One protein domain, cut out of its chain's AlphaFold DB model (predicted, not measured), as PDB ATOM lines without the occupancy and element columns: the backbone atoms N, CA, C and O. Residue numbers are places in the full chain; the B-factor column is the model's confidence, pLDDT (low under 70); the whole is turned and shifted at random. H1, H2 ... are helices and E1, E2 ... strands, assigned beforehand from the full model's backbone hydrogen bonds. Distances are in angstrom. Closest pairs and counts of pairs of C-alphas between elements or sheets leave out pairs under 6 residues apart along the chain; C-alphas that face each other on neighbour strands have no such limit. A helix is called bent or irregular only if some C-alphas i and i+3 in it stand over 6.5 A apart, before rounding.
ATOM      1  N   LEU A  98      -5.960 -38.217 -44.295       52.44
ATOM      2  CA  LEU A  98      -5.373 -36.948 -43.874       52.44
ATOM      3  C   LEU A  98      -4.706 -36.315 -45.102       52.44
ATOM      4  O   LEU A  98      -3.747 -36.846 -45.651       52.44
ATOM      5  N   CYS A  99      -5.251 -35.206 -45.597       49.41
ATOM      6  CA  CYS A  99      -4.682 -34.510 -46.753       49.41
ATOM      7  C   CYS A  99      -3.821 -33.347 -46.251       49.41
ATOM      8  O   CYS A  99      -4.354 -32.353 -45.759       49.41
ATOM      9  N   PHE A 100      -2.499 -33.492 -46.350       55.81
ATOM     10  CA  PHE A 100      -1.532 -32.489 -45.908       55.81
ATOM     11  C   PHE A 100      -1.119 -31.635 -47.110       55.81
ATOM     12  O   PHE A 100      -0.131 -31.904 -47.791       55.81
ATOM     13  N   HIS A 101      -1.912 -30.600 -47.382       50.56
ATOM     14  CA  HIS A 101      -1.625 -29.607 -48.417       50.56
ATOM     15  C   HIS A 101      -0.557 -28.626 -47.925       50.56
ATOM     16  O   HIS A 101      -0.861 -27.479 -47.603       50.56
ATOM     17  N   ASP A 102       0.681 -29.101 -47.824       43.84
ATOM     18  CA  ASP A 102       1.802 -28.335 -47.295       43.84
ATOM     19  C   ASP A 102       3.036 -28.456 -48.197       43.84
ATOM     20  O   ASP A 102       3.211 -29.455 -48.893       43.84
ATOM     21  N   ASN A 103       3.867 -27.415 -48.189       47.38
ATOM     22  CA  ASN A 103       4.933 -27.157 -49.162       47.38
ATOM     23  C   ASN A 103       4.444 -27.059 -50.623       47.38
ATOM     24  O   ASN A 103       4.728 -27.908 -51.468       47.38
ATOM     25  N   LEU A 104       3.834 -25.911 -50.948       50.44
ATOM     26  CA  LEU A 104       3.781 -25.337 -52.306       50.44
ATOM     27  C   LEU A 104       5.197 -24.941 -52.795       50.44
ATOM     28  O   LEU A 104       5.458 -23.798 -53.165       50.44
ATOM     29  N   GLN A 105       6.136 -25.888 -52.769       52.47
ATOM     30  CA  GLN A 105       7.496 -25.707 -53.257       52.47
ATOM     31  C   GLN A 105       7.438 -25.489 -54.768       52.47
ATOM     32  O   GLN A 105       7.100 -26.401 -55.525       52.47
ATOM     33  N   ARG A 106       7.737 -24.260 -55.197       52.69
ATOM     34  CA  ARG A 106       7.764 -23.860 -56.605       52.69
ATOM     35  C   ARG A 106       9.027 -24.417 -57.257       52.69
ATOM     36  O   ARG A 106      10.029 -23.721 -57.388       52.69
ATOM     37  N   LEU A 107       8.970 -25.683 -57.659       61.06
ATOM     38  CA  LEU A 107      10.020 -26.321 -58.449       61.06
ATOM     39  C   LEU A 107      10.265 -25.502 -59.732       61.06
ATOM     40  O   LEU A 107       9.321 -24.915 -60.286       61.06
ATOM     41  N   LYS A 108      11.511 -25.498 -60.236       60.94
ATOM     42  CA  LYS A 108      11.863 -24.871 -61.525       60.94
ATOM     43  C   LYS A 108      10.849 -25.301 -62.604       60.94
ATOM     44  O   LYS A 108      10.487 -26.474 -62.703       60.94
ATOM     45  N   GLY A 109      10.331 -24.337 -63.369       70.06
ATOM     46  CA  GLY A 109       9.257 -24.568 -64.348       70.06
ATOM     47  C   GLY A 109       7.819 -24.557 -63.797       70.06
ATOM     48  O   GLY A 109       6.904 -24.976 -64.501       70.06
ATOM     49  N   GLY A 110       7.588 -24.084 -62.564       75.31
ATOM     50  CA  GLY A 110       6.232 -23.850 -62.034       75.31
ATOM     51  C   GLY A 110       5.496 -25.113 -61.575       75.31
ATOM     52  O   GLY A 110       4.264 -25.140 -61.553       75.31
ATOM     53  N   LYS A 111       6.230 -26.171 -61.216       79.38
ATOM     54  CA  LYS A 111       5.633 -27.392 -60.657       79.38
ATOM     55  C   LYS A 111       5.460 -27.284 -59.138       79.38
ATOM     56  O   LYS A 111       6.200 -26.572 -58.466       79.38
ATOM     57  N   VAL A 112       4.471 -28.011 -58.629       79.50
ATOM     58  CA  VAL A 112       4.016 -28.092 -57.236       79.50
ATOM     59  C   VAL A 112       3.899 -29.567 -56.853       79.50
ATOM     60  O   VAL A 112       3.465 -30.372 -57.676       79.50
ATOM     61  N   GLN A 113       4.239 -29.931 -55.616       79.12
ATOM     62  CA  GLN A 113       3.938 -31.258 -55.058       79.12
ATOM     63  C   GLN A 113       2.759 -31.150 -54.077       79.12
ATOM     64  O   GLN A 113       2.658 -30.173 -53.340       79.12
ATOM     65  N   LEU A 114       1.860 -32.137 -54.070       80.06
ATOM     66  CA  LEU A 114       0.763 -32.260 -53.106       80.06
ATOM     67  C   LEU A 114       0.809 -33.635 -52.435       80.06
ATOM     68  O   LEU A 114       0.944 -34.656 -53.111       80.06
ATOM     69  N   PHE A 115       0.659 -33.658 -51.109       79.75
ATOM     70  CA  PHE A 115       0.793 -34.860 -50.286       79.75
ATOM     71  C   PHE A 115      -0.566 -35.290 -49.723       79.75
ATOM     72  O   PHE A 115      -1.259 -34.523 -49.050       79.75
ATOM     73  N   SER A 116      -0.960 -36.541 -49.965       80.19
ATOM     74  CA  SER A 116      -2.176 -37.115 -49.379       80.19
ATOM     75  C   SER A 116      -1.894 -38.442 -48.676       80.19
ATOM     76  O   SER A 116      -1.391 -39.404 -49.252       80.19
ATOM     77  N   VAL A 117      -2.208 -38.476 -47.385       78.00
ATOM     78  CA  VAL A 117      -1.877 -39.559 -46.459       78.00
ATOM     79  C   VAL A 117      -3.149 -40.376 -46.232       78.00
ATOM     80  O   VAL A 117      -4.090 -39.948 -45.559       78.00
ATOM     81  N   LYS A 118      -3.230 -41.546 -46.871       80.56
ATOM     82  CA  LYS A 118      -4.373 -42.461 -46.780       80.56
ATOM     83  C   LYS A 118      -4.030 -43.577 -45.794       80.56
ATOM     84  O   LYS A 118      -3.109 -44.353 -46.030       80.56
ATOM     85  N   SER A 119      -4.790 -43.714 -44.707       73.06
ATOM     86  CA  SER A 119      -4.674 -44.900 -43.849       73.06
ATOM     87  C   SER A 119      -5.149 -46.128 -44.634       73.06
ATOM     88  O   SER A 119      -6.331 -46.224 -44.987       73.06
ATOM     89  N   SER A 120      -4.241 -47.060 -44.941       68.19
ATOM     90  CA  SER A 120      -4.615 -48.306 -45.610       68.19
ATOM     91  C   SER A 120      -5.394 -49.171 -44.627       68.19
ATOM     92  O   SER A 120      -4.871 -49.604 -43.609       68.19
ATOM     93  N   CYS A 121      -6.678 -49.391 -44.901       54.97
ATOM     94  CA  CYS A 121      -7.583 -50.067 -43.970       54.97
ATOM     95  C   CYS A 121      -7.843 -51.537 -44.325       54.97
ATOM     96  O   CYS A 121      -8.896 -52.083 -43.990       54.97
ATOM     97  N   THR A 122      -6.884 -52.193 -44.982       65.88
ATOM     98  CA  THR A 122      -6.788 -53.655 -44.924       65.88
ATOM     99  C   THR A 122      -6.518 -54.063 -43.472       65.88
ATOM    100  O   THR A 122      -5.783 -53.389 -42.757       65.88
ATOM    101  N   ALA A 123      -7.150 -55.141 -42.999       62.16
ATOM    102  CA  ALA A 123      -7.279 -55.413 -41.558       62.16
ATOM    103  C   ALA A 123      -5.954 -55.648 -40.796       62.16
ATOM    104  O   ALA A 123      -5.962 -55.608 -39.569       62.16
ATOM    105  N   ASN A 124      -4.850 -55.855 -41.523       62.00
ATOM    106  CA  ASN A 124      -3.509 -56.109 -40.994       62.00
ATOM    107  C   ASN A 124      -2.484 -55.043 -41.446       62.00
ATOM    108  O   ASN A 124      -1.286 -55.277 -41.340       62.00
ATOM    109  N   ALA A 125      -2.908 -53.916 -42.036       59.31
ATOM    110  CA  ALA A 125      -1.972 -52.878 -42.464       59.31
ATOM    111  C   ALA A 125      -1.570 -51.974 -41.295       59.31
ATOM    112  O   ALA A 125      -2.272 -51.032 -40.936       59.31
ATOM    113  N   GLU A 126      -0.374 -52.226 -40.777       83.38
ATOM    114  CA  GLU A 126       0.375 -51.303 -39.916       83.38
ATOM    115  C   GLU A 126       0.964 -50.123 -40.717       83.38
ATOM    116  O   GLU A 126       1.557 -49.225 -40.134       83.38
ATOM    117  N   ASN A 127       0.759 -50.086 -42.044       83.81
ATOM    118  CA  ASN A 127       1.301 -49.085 -42.964       83.81
ATOM    119  C   ASN A 127       0.251 -48.087 -43.482       83.81
ATOM    120  O   ASN A 127      -0.834 -48.446 -43.947       83.81
ATOM    121  N   VAL A 128       0.643 -46.818 -43.491       84.00
ATOM    122  CA  VAL A 128      -0.049 -45.687 -44.105       84.00
ATOM    123  C   VAL A 128       0.490 -45.467 -45.517       84.00
ATOM    124  O   VAL A 128       1.689 -45.552 -45.753       84.00
ATOM    125  N   GLU A 129      -0.399 -45.184 -46.463       84.81
ATOM    126  CA  GLU A 129      -0.063 -44.914 -47.858       84.81
ATOM    127  C   GLU A 129       0.079 -43.395 -48.046       84.81
ATOM    128  O   GLU A 129      -0.918 -42.663 -48.050       84.81
ATOM    129  N   VAL A 130       1.307 -42.892 -48.183       83.62
ATOM    130  CA  VAL A 130       1.555 -41.490 -48.551       83.62
ATOM    131  C   VAL A 130       1.686 -41.383 -50.053       83.62
ATOM    132  O   VAL A 130       2.529 -42.026 -50.664       83.62
ATOM    133  N   ASN A 131       0.821 -40.558 -50.628       84.06
ATOM    134  CA  ASN A 131       0.620 -40.413 -52.054       84.06
ATOM    135  C   ASN A 131       1.064 -39.015 -52.468       84.06
ATOM    136  O   ASN A 131       0.461 -38.030 -52.023       84.06
ATOM    137  N   VAL A 132       2.091 -38.931 -53.310       83.62
ATOM    138  CA  VAL A 132       2.584 -37.655 -53.842       83.62
ATOM    139  C   VAL A 132       2.075 -37.450 -55.264       83.62
ATOM    140  O   VAL A 132       2.337 -38.270 -56.144       83.62
ATOM    141  N   GLU A 133       1.369 -36.343 -55.478       84.81
ATOM    142  CA  GLU A 133       0.911 -35.879 -56.787       84.81
ATOM    143  C   GLU A 133       1.735 -34.652 -57.211       84.81
ATOM    144  O   GLU A 133       1.806 -33.672 -56.467       84.81
ATOM    145  N   VAL A 134       2.335 -34.667 -58.406       83.12
ATOM    146  CA  VAL A 134       3.059 -33.500 -58.947       83.12
ATOM    147  C   VAL A 134       2.181 -32.775 -59.961       83.12
ATOM    148  O   VAL A 134       1.764 -33.360 -60.955       83.12
ATOM    149  N   TRP A 135       1.917 -31.492 -59.736       84.56
ATOM    150  CA  TRP A 135       1.058 -30.648 -60.567       84.56
ATOM    151  C   TRP A 135       1.885 -29.547 -61.237       84.56
ATOM    152  O   TRP A 135       2.657 -28.856 -60.580       84.56
ATOM    153  N   THR A 136       1.728 -29.357 -62.545       84.25
ATOM    154  CA  THR A 136       2.376 -28.276 -63.303       84.25
ATOM    155  C   THR A 136       1.412 -27.100 -63.424       84.25
ATOM    156  O   THR A 136       0.364 -27.229 -64.057       84.25
ATOM    157  N   ILE A 137       1.761 -25.953 -62.835       80.81
ATOM    158  CA  ILE A 137       0.967 -24.721 -62.895       80.81
ATOM    159  C   ILE A 137       1.650 -23.754 -63.865       80.81
ATOM    160  O   ILE A 137       2.708 -23.199 -63.572       80.81
ATOM    161  N   LYS A 138       1.033 -23.545 -65.029       84.25
ATOM    162  CA  LYS A 138       1.452 -22.534 -66.011       84.25
ATOM    163  C   LYS A 138       0.530 -21.307 -65.896       84.25
ATOM    164  O   LYS A 138      -0.626 -21.490 -65.518       84.25
ATOM    165  N   PRO A 139       0.985 -20.079 -66.215       72.12
ATOM    166  CA  PRO A 139       0.175 -18.871 -66.012       72.12
ATOM    167  C   PRO A 139      -1.158 -18.852 -66.778       72.12
ATOM    168  O   PRO A 139      -2.126 -18.286 -66.274       72.12
ATOM    169  N   ASP A 140      -1.221 -19.524 -67.935       80.00
ATOM    170  CA  ASP A 140      -2.350 -19.462 -68.880       80.00
ATOM    171  C   ASP A 140      -3.005 -20.825 -69.192       80.00
ATOM    172  O   ASP A 140      -3.890 -20.908 -70.043       80.00
ATOM    173  N   LEU A 141      -2.588 -21.908 -68.524       78.81
ATOM    174  CA  LEU A 141      -3.141 -23.257 -68.719       78.81
ATOM    175  C   LEU A 141      -3.614 -23.862 -67.395       78.81
ATOM    176  O   LEU A 141      -3.042 -23.603 -66.337       78.81
ATOM    177  N   GLU A 142      -4.645 -24.709 -67.470       73.12
ATOM    178  CA  GLU A 142      -5.165 -25.448 -66.314       73.12
ATOM    179  C   GLU A 142      -4.037 -26.222 -65.595       73.12
ATOM    180  O   GLU A 142      -3.166 -26.775 -66.272       73.12
ATOM    181  N   PRO A 143      -4.034 -26.302 -64.248       78.00
ATOM    182  CA  PRO A 143      -3.079 -27.115 -63.502       78.00
ATOM    183  C   PRO A 143      -3.102 -28.573 -63.970       78.00
ATOM    184  O   PRO A 143      -4.046 -29.317 -63.706       78.00
ATOM    185  N   GLN A 144      -2.050 -28.992 -64.669       84.50
ATOM    186  CA  GLN A 144      -1.939 -30.339 -65.217       84.50
ATOM    187  C   GLN A 144      -1.185 -31.228 -64.232       84.50
ATOM    188  O   GLN A 144       0.001 -31.010 -63.982       84.50
ATOM    189  N   LEU A 145      -1.859 -32.250 -63.696       82.81
ATOM    190  CA  LEU A 145      -1.193 -33.367 -63.026       82.81
ATOM    191  C   LEU A 145      -0.159 -33.960 -63.997       82.81
ATOM    192  O   LEU A 145      -0.513 -34.367 -65.105       82.81
ATOM    193  N   ASP A 146       1.110 -33.979 -63.595       80.81
ATOM    194  CA  ASP A 146       2.231 -34.478 -64.388       80.81
ATOM    195  C   ASP A 146       2.023 -35.981 -64.621       80.81
ATOM    196  O   ASP A 146       2.210 -36.808 -63.726       80.81
ATOM    197  N   ALA A 147       1.550 -36.333 -65.820       59.94
ATOM    198  CA  ALA A 147       1.004 -37.658 -66.110       59.94
ATOM    199  C   ALA A 147       2.022 -38.799 -65.930       59.94
ATOM    200  O   ALA A 147       1.613 -39.946 -65.742       59.94
ATOM    201  N   ARG A 148       3.326 -38.479 -65.948       57.78
ATOM    202  CA  ARG A 148       4.436 -39.415 -65.703       57.78
ATOM    203  C   ARG A 148       4.738 -39.637 -64.212       57.78
ATOM    204  O   ARG A 148       5.444 -40.577 -63.886       57.78
ATOM    205  N   LYS A 149       4.209 -38.808 -63.303       62.69
ATOM    206  CA  LYS A 149       4.511 -38.810 -61.852       62.69
ATOM    207  C   LYS A 149       3.265 -39.091 -61.011       62.69
ATOM    208  O   LYS A 149       2.992 -38.411 -60.023       62.69
ATOM    209  N   ARG A 150       2.427 -40.015 -61.490       54.66
ATOM    210  CA  ARG A 150       0.986 -39.977 -61.205       54.66
ATOM    211  C   ARG A 150       0.605 -40.299 -59.758       54.66
ATOM    212  O   ARG A 150      -0.415 -39.787 -59.311       54.66
ATOM    213  N   LEU A 151       1.393 -41.127 -59.075       60.53
ATOM    214  CA  LEU A 151       1.339 -41.403 -57.636       60.53
ATOM    215  C   LEU A 151       2.678 -42.024 -57.211       60.53
ATOM    216  O   LEU A 151       2.947 -43.164 -57.579       60.53
ATOM    217  N   ILE A 152       3.489 -41.318 -56.418       67.00
ATOM    218  CA  ILE A 152       4.529 -41.990 -55.618       67.00
ATOM    219  C   ILE A 152       3.854 -42.451 -54.329       67.00
ATOM    220  O   ILE A 152       3.375 -41.608 -53.567       67.00
ATOM    221  N   THR A 153       3.795 -43.767 -54.118       73.94
ATOM    222  CA  THR A 153       3.185 -44.401 -52.943       73.94
ATOM    223  C   THR A 153       4.268 -44.877 -51.980       73.94
ATOM    224  O   THR A 153       4.827 -45.959 -52.145       73.94
ATOM    225  N   CYS A 154       4.545 -44.091 -50.942       79.44
ATOM    226  CA  CYS A 154       5.375 -44.530 -49.822       79.44
ATOM    227  C   CYS A 154       4.496 -45.295 -48.819       79.44
ATOM    228  O   CYS A 154       3.459 -44.781 -48.391       79.44
ATOM    229  N   LEU A 155       4.902 -46.509 -48.436       81.12
ATOM    230  CA  LEU A 155       4.299 -47.244 -47.321       81.12
ATOM    231  C   LEU A 155       5.070 -46.920 -46.041       81.12
ATOM    232  O   LEU A 155       6.283 -47.117 -45.985       81.12
ATOM    233  N   VAL A 156       4.366 -46.399 -45.035       84.25
ATOM    234  CA  VAL A 156       4.978 -45.824 -43.829       84.25
ATOM    235  C   VAL A 156       4.339 -46.422 -42.575       84.25
ATOM    236  O   VAL A 156       3.128 -46.252 -42.406       84.25
ATOM    237  N   PRO A 157       5.090 -47.086 -41.679       85.56
ATOM    238  CA  PRO A 157       4.531 -47.641 -40.450       85.56
ATOM    239  C   PRO A 157       3.837 -46.573 -39.588       85.56
ATOM    240  O   PRO A 157       4.387 -45.494 -39.361       85.56
ATOM    241  N   VAL A 158       2.631 -46.866 -39.087       84.31
ATOM    242  CA  VAL A 158       1.804 -45.945 -38.277       84.31
ATOM    243  C   VAL A 158       2.578 -45.438 -37.058       84.31
ATOM    244  O   VAL A 158       2.540 -44.250 -36.759       84.31
ATOM    245  N   GLU A 159       3.346 -46.312 -36.409       83.44
ATOM    246  CA  GLU A 159       4.279 -46.005 -35.314       83.44
ATOM    247  C   GLU A 159       5.249 -44.846 -35.616       83.44
ATOM    248  O   GLU A 159       5.459 -43.992 -34.754       83.44
ATOM    249  N   LYS A 160       5.761 -44.731 -36.852       84.00
ATOM    250  CA  LYS A 160       6.638 -43.620 -37.269       84.00
ATOM    251  C   LYS A 160       5.881 -42.288 -37.333       84.00
ATOM    252  O   LYS A 160       6.496 -41.233 -37.196       84.00
ATOM    253  N   LEU A 161       4.556 -42.317 -37.515       83.38
ATOM    254  CA  LEU A 161       3.667 -41.148 -37.506       83.38
ATOM    255  C   LEU A 161       3.107 -40.811 -36.111       83.38
ATOM    256  O   LEU A 161       2.831 -39.638 -35.851       83.38
ATOM    257  N   GLU A 162       2.961 -41.779 -35.197       79.69
ATOM    258  CA  GLU A 162       2.291 -41.562 -33.900       79.69
ATOM    259  C   GLU A 162       2.925 -40.436 -33.065       79.69
ATOM    260  O   GLU A 162       2.201 -39.675 -32.418       79.69
ATOM    261  N   LEU A 163       4.253 -40.281 -33.118       71.69
ATOM    262  CA  LEU A 163       5.011 -39.234 -32.411       71.69
ATOM    263  C   LEU A 163       4.782 -37.815 -32.962       71.69
ATOM    264  O   LEU A 163       5.056 -36.829 -32.280       71.69
ATOM    265  N   TYR A 164       4.255 -37.708 -34.181       74.94
ATOM    266  CA  TYR A 164       3.950 -36.447 -34.856       74.94
ATOM    267  C   TYR A 164       2.451 -36.114 -34.724       74.94
ATOM    268  O   TYR A 164       2.079 -34.957 -34.502       74.94
ATOM    269  N   GLU A 165       1.579 -37.128 -34.769       71.56
ATOM    270  CA  GLU A 165       0.129 -36.970 -34.591       71.56
ATOM    271  C   GLU A 165      -0.298 -36.761 -33.126       71.56
ATOM    272  O   GLU A 165      -1.176 -35.934 -32.846       71.56
ATOM    273  N   ARG A 166       0.304 -37.473 -32.163       64.38
ATOM    274  CA  ARG A 166      -0.100 -37.391 -30.748       64.38
ATOM    275  C   ARG A 166       0.498 -36.177 -30.029       64.38
ATOM    276  O   ARG A 166       1.582 -35.711 -30.379       64.38
ATOM    277  N   PRO A 167      -0.172 -35.656 -28.983       53.28
ATOM    278  CA  PRO A 167       0.448 -34.706 -28.069       53.28
ATOM    279  C   PRO A 167       1.624 -35.361 -27.335       53.28
ATOM    280  O   PRO A 167       1.428 -36.177 -26.435       53.28
ATOM    281  N   LEU A 168       2.847 -34.963 -27.693       52.50
ATOM    282  CA  LEU A 168       4.014 -35.155 -26.835       52.50
ATOM    283  C   LEU A 168       3.725 -34.514 -25.465       52.50
ATOM    284  O   LEU A 168       3.085 -33.463 -25.384       52.50
ATOM    285  N   THR A 169       4.151 -35.155 -24.378       54.19
ATOM    286  CA  THR A 169       3.682 -34.874 -23.011       54.19
ATOM    287  C   THR A 169       4.140 -33.512 -22.472       54.19
ATOM    288  O   THR A 169       5.180 -33.402 -21.828       54.19
ATOM    289  N   SER A 170       3.340 -32.476 -22.759       48.38
ATOM    290  CA  SER A 170       3.339 -31.089 -22.236       48.38
ATOM    291  C   SER A 170       4.643 -30.269 -22.246       48.38
ATOM    292  O   SER A 170       4.602 -29.088 -21.915       48.38
ATOM    293  N   ARG A 171       5.786 -30.843 -22.641       52.59
ATOM    294  CA  ARG A 171       7.119 -30.209 -22.555       52.59
ATOM    295  C   ARG A 171       7.737 -29.817 -23.898       52.59
ATOM    296  O   ARG A 171       8.647 -28.996 -23.928       52.59
ATOM    297  N   PHE A 172       7.266 -30.395 -24.999       53.06
ATOM    298  CA  PHE A 172       7.792 -30.120 -26.336       53.06
ATOM    299  C   PHE A 172       7.051 -28.927 -26.932       53.06
ATOM    300  O   PHE A 172       5.878 -29.032 -27.286       53.06
ATOM    301  N   VAL A 173       7.735 -27.783 -27.010       51.09
ATOM    302  CA  VAL A 173       7.091 -26.491 -27.302       51.09
ATOM    303  C   VAL A 173       6.658 -26.365 -28.771       51.09
ATOM    304  O   VAL A 173       5.850 -25.509 -29.083       51.09
ATOM    305  N   SER A 174       7.095 -27.251 -29.669       57.59
ATOM    306  CA  SER A 174       6.528 -27.394 -31.018       57.59
ATOM    307  C   SER A 174       6.542 -28.845 -31.474       57.59
ATOM    308  O   SER A 174       7.469 -29.583 -31.135       57.59
ATOM    309  N   ARG A 175       5.590 -29.225 -32.333       69.75
ATOM    310  CA  ARG A 175       5.688 -30.463 -33.112       69.75
ATOM    311  C   ARG A 175       6.153 -30.147 -34.539       69.75
ATOM    312  O   ARG A 175       5.541 -29.284 -35.170       69.75
ATOM    313  N   PRO A 176       7.174 -30.834 -35.077       73.56
ATOM    314  CA  PRO A 176       7.387 -30.875 -36.519       73.56
ATOM    315  C   PRO A 176       6.157 -31.458 -37.227       73.56
ATOM    316  O   PRO A 176       5.431 -32.288 -36.678       73.56
ATOM    317  N   ARG A 177       5.932 -31.035 -38.473       77.44
ATOM    318  CA  ARG A 177       4.798 -31.492 -39.292       77.44
ATOM    319  C   ARG A 177       4.884 -33.014 -39.550       77.44
ATOM    320  O   ARG A 177       6.003 -33.519 -39.687       77.44
ATOM    321  N   PRO A 178       3.761 -33.754 -39.660       82.00
ATOM    322  CA  PRO A 178       3.787 -35.192 -39.963       82.00
ATOM    323  C   PRO A 178       4.413 -35.533 -41.320       82.00
ATOM    324  O   PRO A 178       4.948 -36.623 -41.481       82.00
ATOM    325  N   VAL A 179       4.394 -34.598 -42.273       85.62
ATOM    326  CA  VAL A 179       5.114 -34.687 -43.552       85.62
ATOM    327  C   VAL A 179       6.023 -33.464 -43.692       85.62
ATOM    328  O   VAL A 179       5.644 -32.361 -43.291       85.62
ATOM    329  N   GLY A 180       7.220 -33.646 -44.249       85.62
ATOM    330  CA  GLY A 180       8.161 -32.571 -44.576       85.62
ATOM    331  C   GLY A 180       8.963 -32.896 -45.836       85.62
ATOM    332  O   GLY A 180       9.081 -34.060 -46.200       85.62
ATOM    333  N   ILE A 181       9.510 -31.881 -46.504       86.25
ATOM    334  CA  ILE A 181      10.344 -32.046 -47.705       86.25
ATOM    335  C   ILE A 181      11.590 -31.157 -47.593       86.25
ATOM    336  O   ILE A 181      11.515 -30.096 -46.968       86.25
ATOM    337  N   SER A 182      12.719 -31.593 -48.150       87.75
ATOM    338  CA  SER A 182      13.946 -30.790 -48.262       87.75
ATOM    339  C   SER A 182      13.797 -29.656 -49.277       87.75
ATOM    340  O   SER A 182      12.858 -29.623 -50.078       87.75
ATOM    341  N   SER A 183      14.731 -28.704 -49.257       79.06
ATOM    342  CA  SER A 183      14.633 -27.483 -50.065       79.06
ATOM    343  C   SER A 183      14.849 -27.671 -51.572       79.06
ATOM    344  O   SER A 183      14.325 -26.872 -52.352       79.06
ATOM    345  N   ASP A 184      15.497 -28.762 -51.977       83.00
ATOM    346  CA  ASP A 184      15.612 -29.260 -53.357       83.00
ATOM    347  C   ASP A 184      14.390 -30.096 -53.815       83.00
ATOM    348  O   ASP A 184      14.141 -30.263 -55.011       83.00
ATOM    349  N   GLY A 185      13.594 -30.599 -52.867       84.75
ATOM    350  CA  GLY A 185      12.442 -31.467 -53.103       84.75
ATOM    351  C   GLY A 185      12.772 -32.955 -53.283       84.75
ATOM    352  O   GLY A 185      11.859 -33.733 -53.593       84.75
ATOM    353  N   GLN A 186      14.033 -33.367 -53.103       88.38
ATOM    354  CA  GLN A 186      14.467 -34.758 -53.277       88.38
ATOM    355  C   GLN A 186      14.056 -35.616 -52.071       88.38
ATOM    356  O   GLN A 186      13.309 -36.588 -52.229       88.38
ATOM    357  N   LEU A 187      14.461 -35.209 -50.866       89.75
ATOM    358  CA  LEU A 187      14.177 -35.896 -49.608       89.75
ATOM    359  C   LEU A 187      12.755 -35.596 -49.109       89.75
ATOM    360  O   LEU A 187      12.365 -34.447 -48.894       89.75
ATOM    361  N   LEU A 188      11.988 -36.655 -48.863       90.31
ATOM    362  CA  LEU A 188      10.662 -36.638 -48.252       90.31
ATOM    363  C   LEU A 188      10.725 -37.307 -46.877       90.31
ATOM    364  O   LEU A 188      11.180 -38.439 -46.751       90.31
ATOM    365  N   ARG A 189      10.181 -36.642 -45.860       90.81
ATOM    366  CA  ARG A 189       9.959 -37.207 -44.529       90.81
ATOM    367  C   ARG A 189       8.483 -37.478 -44.314       90.81
ATOM    368  O   ARG A 189       7.659 -36.587 -44.525       90.81
ATOM    369  N   VAL A 190       8.167 -38.664 -43.805       89.69
ATOM    370  CA  VAL A 190       6.843 -38.994 -43.269       89.69
ATOM    371  C   VAL A 190       7.025 -39.563 -41.869       89.69
ATOM    372  O   VAL A 190       7.606 -40.629 -41.692       89.69
ATOM    373  N   GLY A 191       6.545 -38.840 -40.860       88.88
ATOM    374  CA  GLY A 191       6.857 -39.154 -39.473       88.88
ATOM    375  C   GLY A 191       8.371 -39.104 -39.250       88.88
ATOM    376  O   GLY A 191       8.997 -38.095 -39.587       88.88
ATOM    377  N   SER A 192       8.942 -40.198 -38.747       88.62
ATOM    378  CA  SER A 192      10.390 -40.452 -38.679       88.62
ATOM    379  C   SER A 192      10.931 -41.421 -39.746       88.62
ATOM    380  O   SER A 192      12.052 -41.906 -39.618       88.62
ATOM    381  N   ALA A 193      10.181 -41.696 -40.818       89.94
ATOM    382  CA  ALA A 193      10.715 -42.348 -42.017       89.94
ATOM    383  C   ALA A 193      11.228 -41.305 -43.028       89.94
ATOM    384  O   ALA A 193      10.581 -40.271 -43.239       89.94
ATOM    385  N   LEU A 194      12.367 -41.593 -43.666       91.25
ATOM    386  CA  LEU A 194      12.938 -40.807 -44.762       91.25
ATOM    387  C   LEU A 194      12.875 -41.568 -46.078       91.25
ATOM    388  O   LEU A 194      13.122 -42.769 -46.125       91.25
ATOM    389  N   TYR A 195      12.614 -40.826 -47.149       90.38
ATOM    390  CA  TYR A 195      12.632 -41.329 -48.509       90.38
ATOM    391  C   TYR A 195      13.389 -40.353 -49.408       90.38
ATOM    392  O   TYR A 195      12.969 -39.203 -49.561       90.38
ATOM    393  N   ILE A 196      14.482 -40.802 -50.018       90.50
ATOM    394  CA  ILE A 196      15.220 -40.037 -51.027       90.50
ATOM    395  C   ILE A 196      14.616 -40.305 -52.409       90.50
ATOM    396  O   ILE A 196      14.170 -41.415 -52.703       90.50
ATOM    397  N   ARG A 197      14.557 -39.284 -53.263       89.19
ATOM    398  CA  ARG A 197      14.123 -39.444 -54.651       89.19
ATOM    399  C   ARG A 197      15.273 -39.986 -55.498       89.19
ATOM    400  O   ARG A 197      16.289 -39.317 -55.634       89.19
ATOM    401  N   ASN A 198      15.067 -41.153 -56.102       85.75
ATOM    402  CA  ASN A 198      15.938 -41.665 -57.153       85.75
ATOM    403  C   ASN A 198      15.792 -40.762 -58.398       85.75
ATOM    404  O   ASN A 198      14.684 -40.350 -58.767       85.75
ATOM    405  N   GLU A 199      16.921 -40.405 -59.007       83.81
ATOM    406  CA  GLU A 199      16.987 -39.460 -60.126       83.81
ATOM    407  C   GLU A 199      16.404 -40.061 -61.417       83.81
ATOM    408  O   GLU A 199      15.611 -39.400 -62.094       83.81
ATOM    409  N   GLU A 200      16.737 -41.325 -61.701       84.19
ATOM    410  CA  GLU A 200      16.367 -42.081 -62.903       84.19
ATOM    411  C   GLU A 200      14.888 -42.491 -62.897       84.19
ATOM    412  O   GLU A 200      14.124 -42.147 -63.802       84.19
ATOM    413  N   SER A 201      14.460 -43.218 -61.858       81.56
ATOM    414  CA  SER A 201      13.102 -43.767 -61.761       81.56
ATOM    415  C   SER A 201      12.071 -42.717 -61.352       81.56
ATOM    416  O   SER A 201      10.872 -42.906 -61.557       81.56
ATOM    417  N   LEU A 202      12.529 -41.597 -60.774       79.56
ATOM    418  CA  LEU A 202      11.719 -40.551 -60.138       79.56
ATOM    419  C   LEU A 202      10.924 -41.022 -58.907       79.56
ATOM    420  O   LEU A 202      10.232 -40.202 -58.294       79.56
ATOM    421  N   GLU A 203      11.013 -42.302 -58.542       84.69
ATOM    422  CA  GLU A 203      10.400 -42.873 -57.345       84.69
ATOM    423  C   GLU A 203      11.153 -42.430 -56.084       84.69
ATOM    424  O   GLU A 203      12.264 -41.898 -56.146       84.69
ATOM    425  N   ARG A 204      10.543 -42.631 -54.909       87.19
ATOM    426  CA  ARG A 204      11.201 -42.352 -53.629       87.19
ATOM    427  C   ARG A 204      11.511 -43.643 -52.878       87.19
ATOM    428  O   ARG A 204      10.597 -44.317 -52.407       87.19
ATOM    429  N   VAL A 205      12.800 -43.948 -52.771       88.69
ATOM    430  CA  VAL A 205      13.357 -45.112 -52.073       88.69
ATOM    431  C   VAL A 205      13.465 -44.780 -50.587       88.69
ATOM    432  O   VAL A 205      13.838 -43.662 -50.234       88.69
ATOM    433  N   SER A 206      13.120 -45.723 -49.707       88.62
ATOM    434  CA  SER A 206      13.309 -45.542 -48.261       88.62
ATOM    435  C   SER A 206      14.800 -45.493 -47.937       88.62
ATOM    436  O   SER A 206      15.545 -46.358 -48.390       88.62
ATOM    437  N   LEU A 207      15.230 -44.524 -47.128       88.00
ATOM    438  CA  LEU A 207      16.560 -44.570 -46.523       88.00
ATOM    439  C   LEU A 207      16.505 -45.553 -45.351       88.00
ATOM    440  O   LEU A 207      15.843 -45.299 -44.340       88.00
TER     441      LEU A 207
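Overview. This is residues 98 to 207 of the 1068 residues of an uncharacterized protein of Colletotrichum tanaceti (UniProt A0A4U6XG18). Two antiparallel sheets stand partly face to face as a sandwich: a larger, twisted one built round the long hairpin of E2 and E3, and a smaller one of E6, E7, E8 and E9 over part of it. The hairpin of E3 and E4 reaches past the smaller sheet to one end of the longest axis, while the short helix H1 and the loop after it lie toward the other end, where residues 168 to 174 stick out. The printed part has 110 residues, with one named helix and nine named strands in the order E1 E2 E3 E4 E5 H1 E6 E7 E8 E9; the first sheet is branched at E3, and the second runs E6 E7 E8 E9. The class is mostly strand, and the whole is compact, with a radius of gyration of the C-alphas of 15.1 A and spans of 48 by 34 by 24 A.

Along the chain. E1, residues 98 to 100, begins at C-alpha 98 at (-5.373, -36.948, -43.874). E2, residues 111 to 119, is 26.4 A long from first to last C-alpha. E3, residues 127 to 138, is the longest strand, 35.2 A from C-alpha 127 at (1.301, -49.085, -42.964) to C-alpha 138 at (1.452, -22.534, -66.011). E4 is residues 141 to 145, 11.8 A long, and E5 is residues 152 to 157, 16.2 A long. H1, residues 158 to 165, follows E5 with no residue between and measures 9.8 A. E6 is residues 179 to 181 and E7 is residues 188 to 190. E8, residues 193 to 197, is 13.4 A long, and E9, residues 204 to 206, ends at C-alpha 206 at (13.309, -45.542, -48.261).

Arrangement. E1, E2, E3 and E4 form a meander, each strand the antiparallel neighbour of the one before. In the hairpin of E1 and E2, N 98 and O 117 are 2.8 A apart, within hydrogen-bond range. E2 and E3 are a hairpin too, with N 112 and O 135 at 2.8 A and N 129 and O 118 at 2.9 A. E2 lies on one side of E3; on the other side are E4, beside residues 134 to 138, and E5, beside residues 127 to 132. In this staggered pairing N 136 and O 144 are 2.8 A apart for E3 and E4, and N 130 and O 154 are 2.9 A apart for E3 and E5. E6, E7, E8 and E9 make a second meander, with N 189 and O 180 at 2.8 A, N 188 and O 195 at 2.8 A, and N 196 and O 205 at 2.9 A. The two sheets are a sandwich, two sheets face to face, with the facing parts 10.0 A centre to centre and the strands at 27 degrees. The closest C-alphas of E5 and E9 are those of Ile 152 and Arg 204, 7.0 A apart. E4 is apart from each strand of the second sheet. H1 only grazes the branched sheet, with residues 158 to 161, and the other with residues 158 to 164. H1 is irregular, but only just: C-alphas 160 and 163 are 6.7 A apart; 2 of its 4 O i to N i+4 pairs and 3 of its 5 O i to N i+3 pairs are within hydrogen-bond range.

Size, cuts and confidence. The two C-alphas farthest apart, those of Asp 140 and Thr 169, are 48.8 A apart. The printed part has no cut. The link from H1 to E6, 13 residues, is long, and residues 168 to 174 in it stand free. The mean pLDDT of the printed part is 74.9; residues 98 to 108, 120 to 125, 147 to 152 and 166 to 175 are under 70.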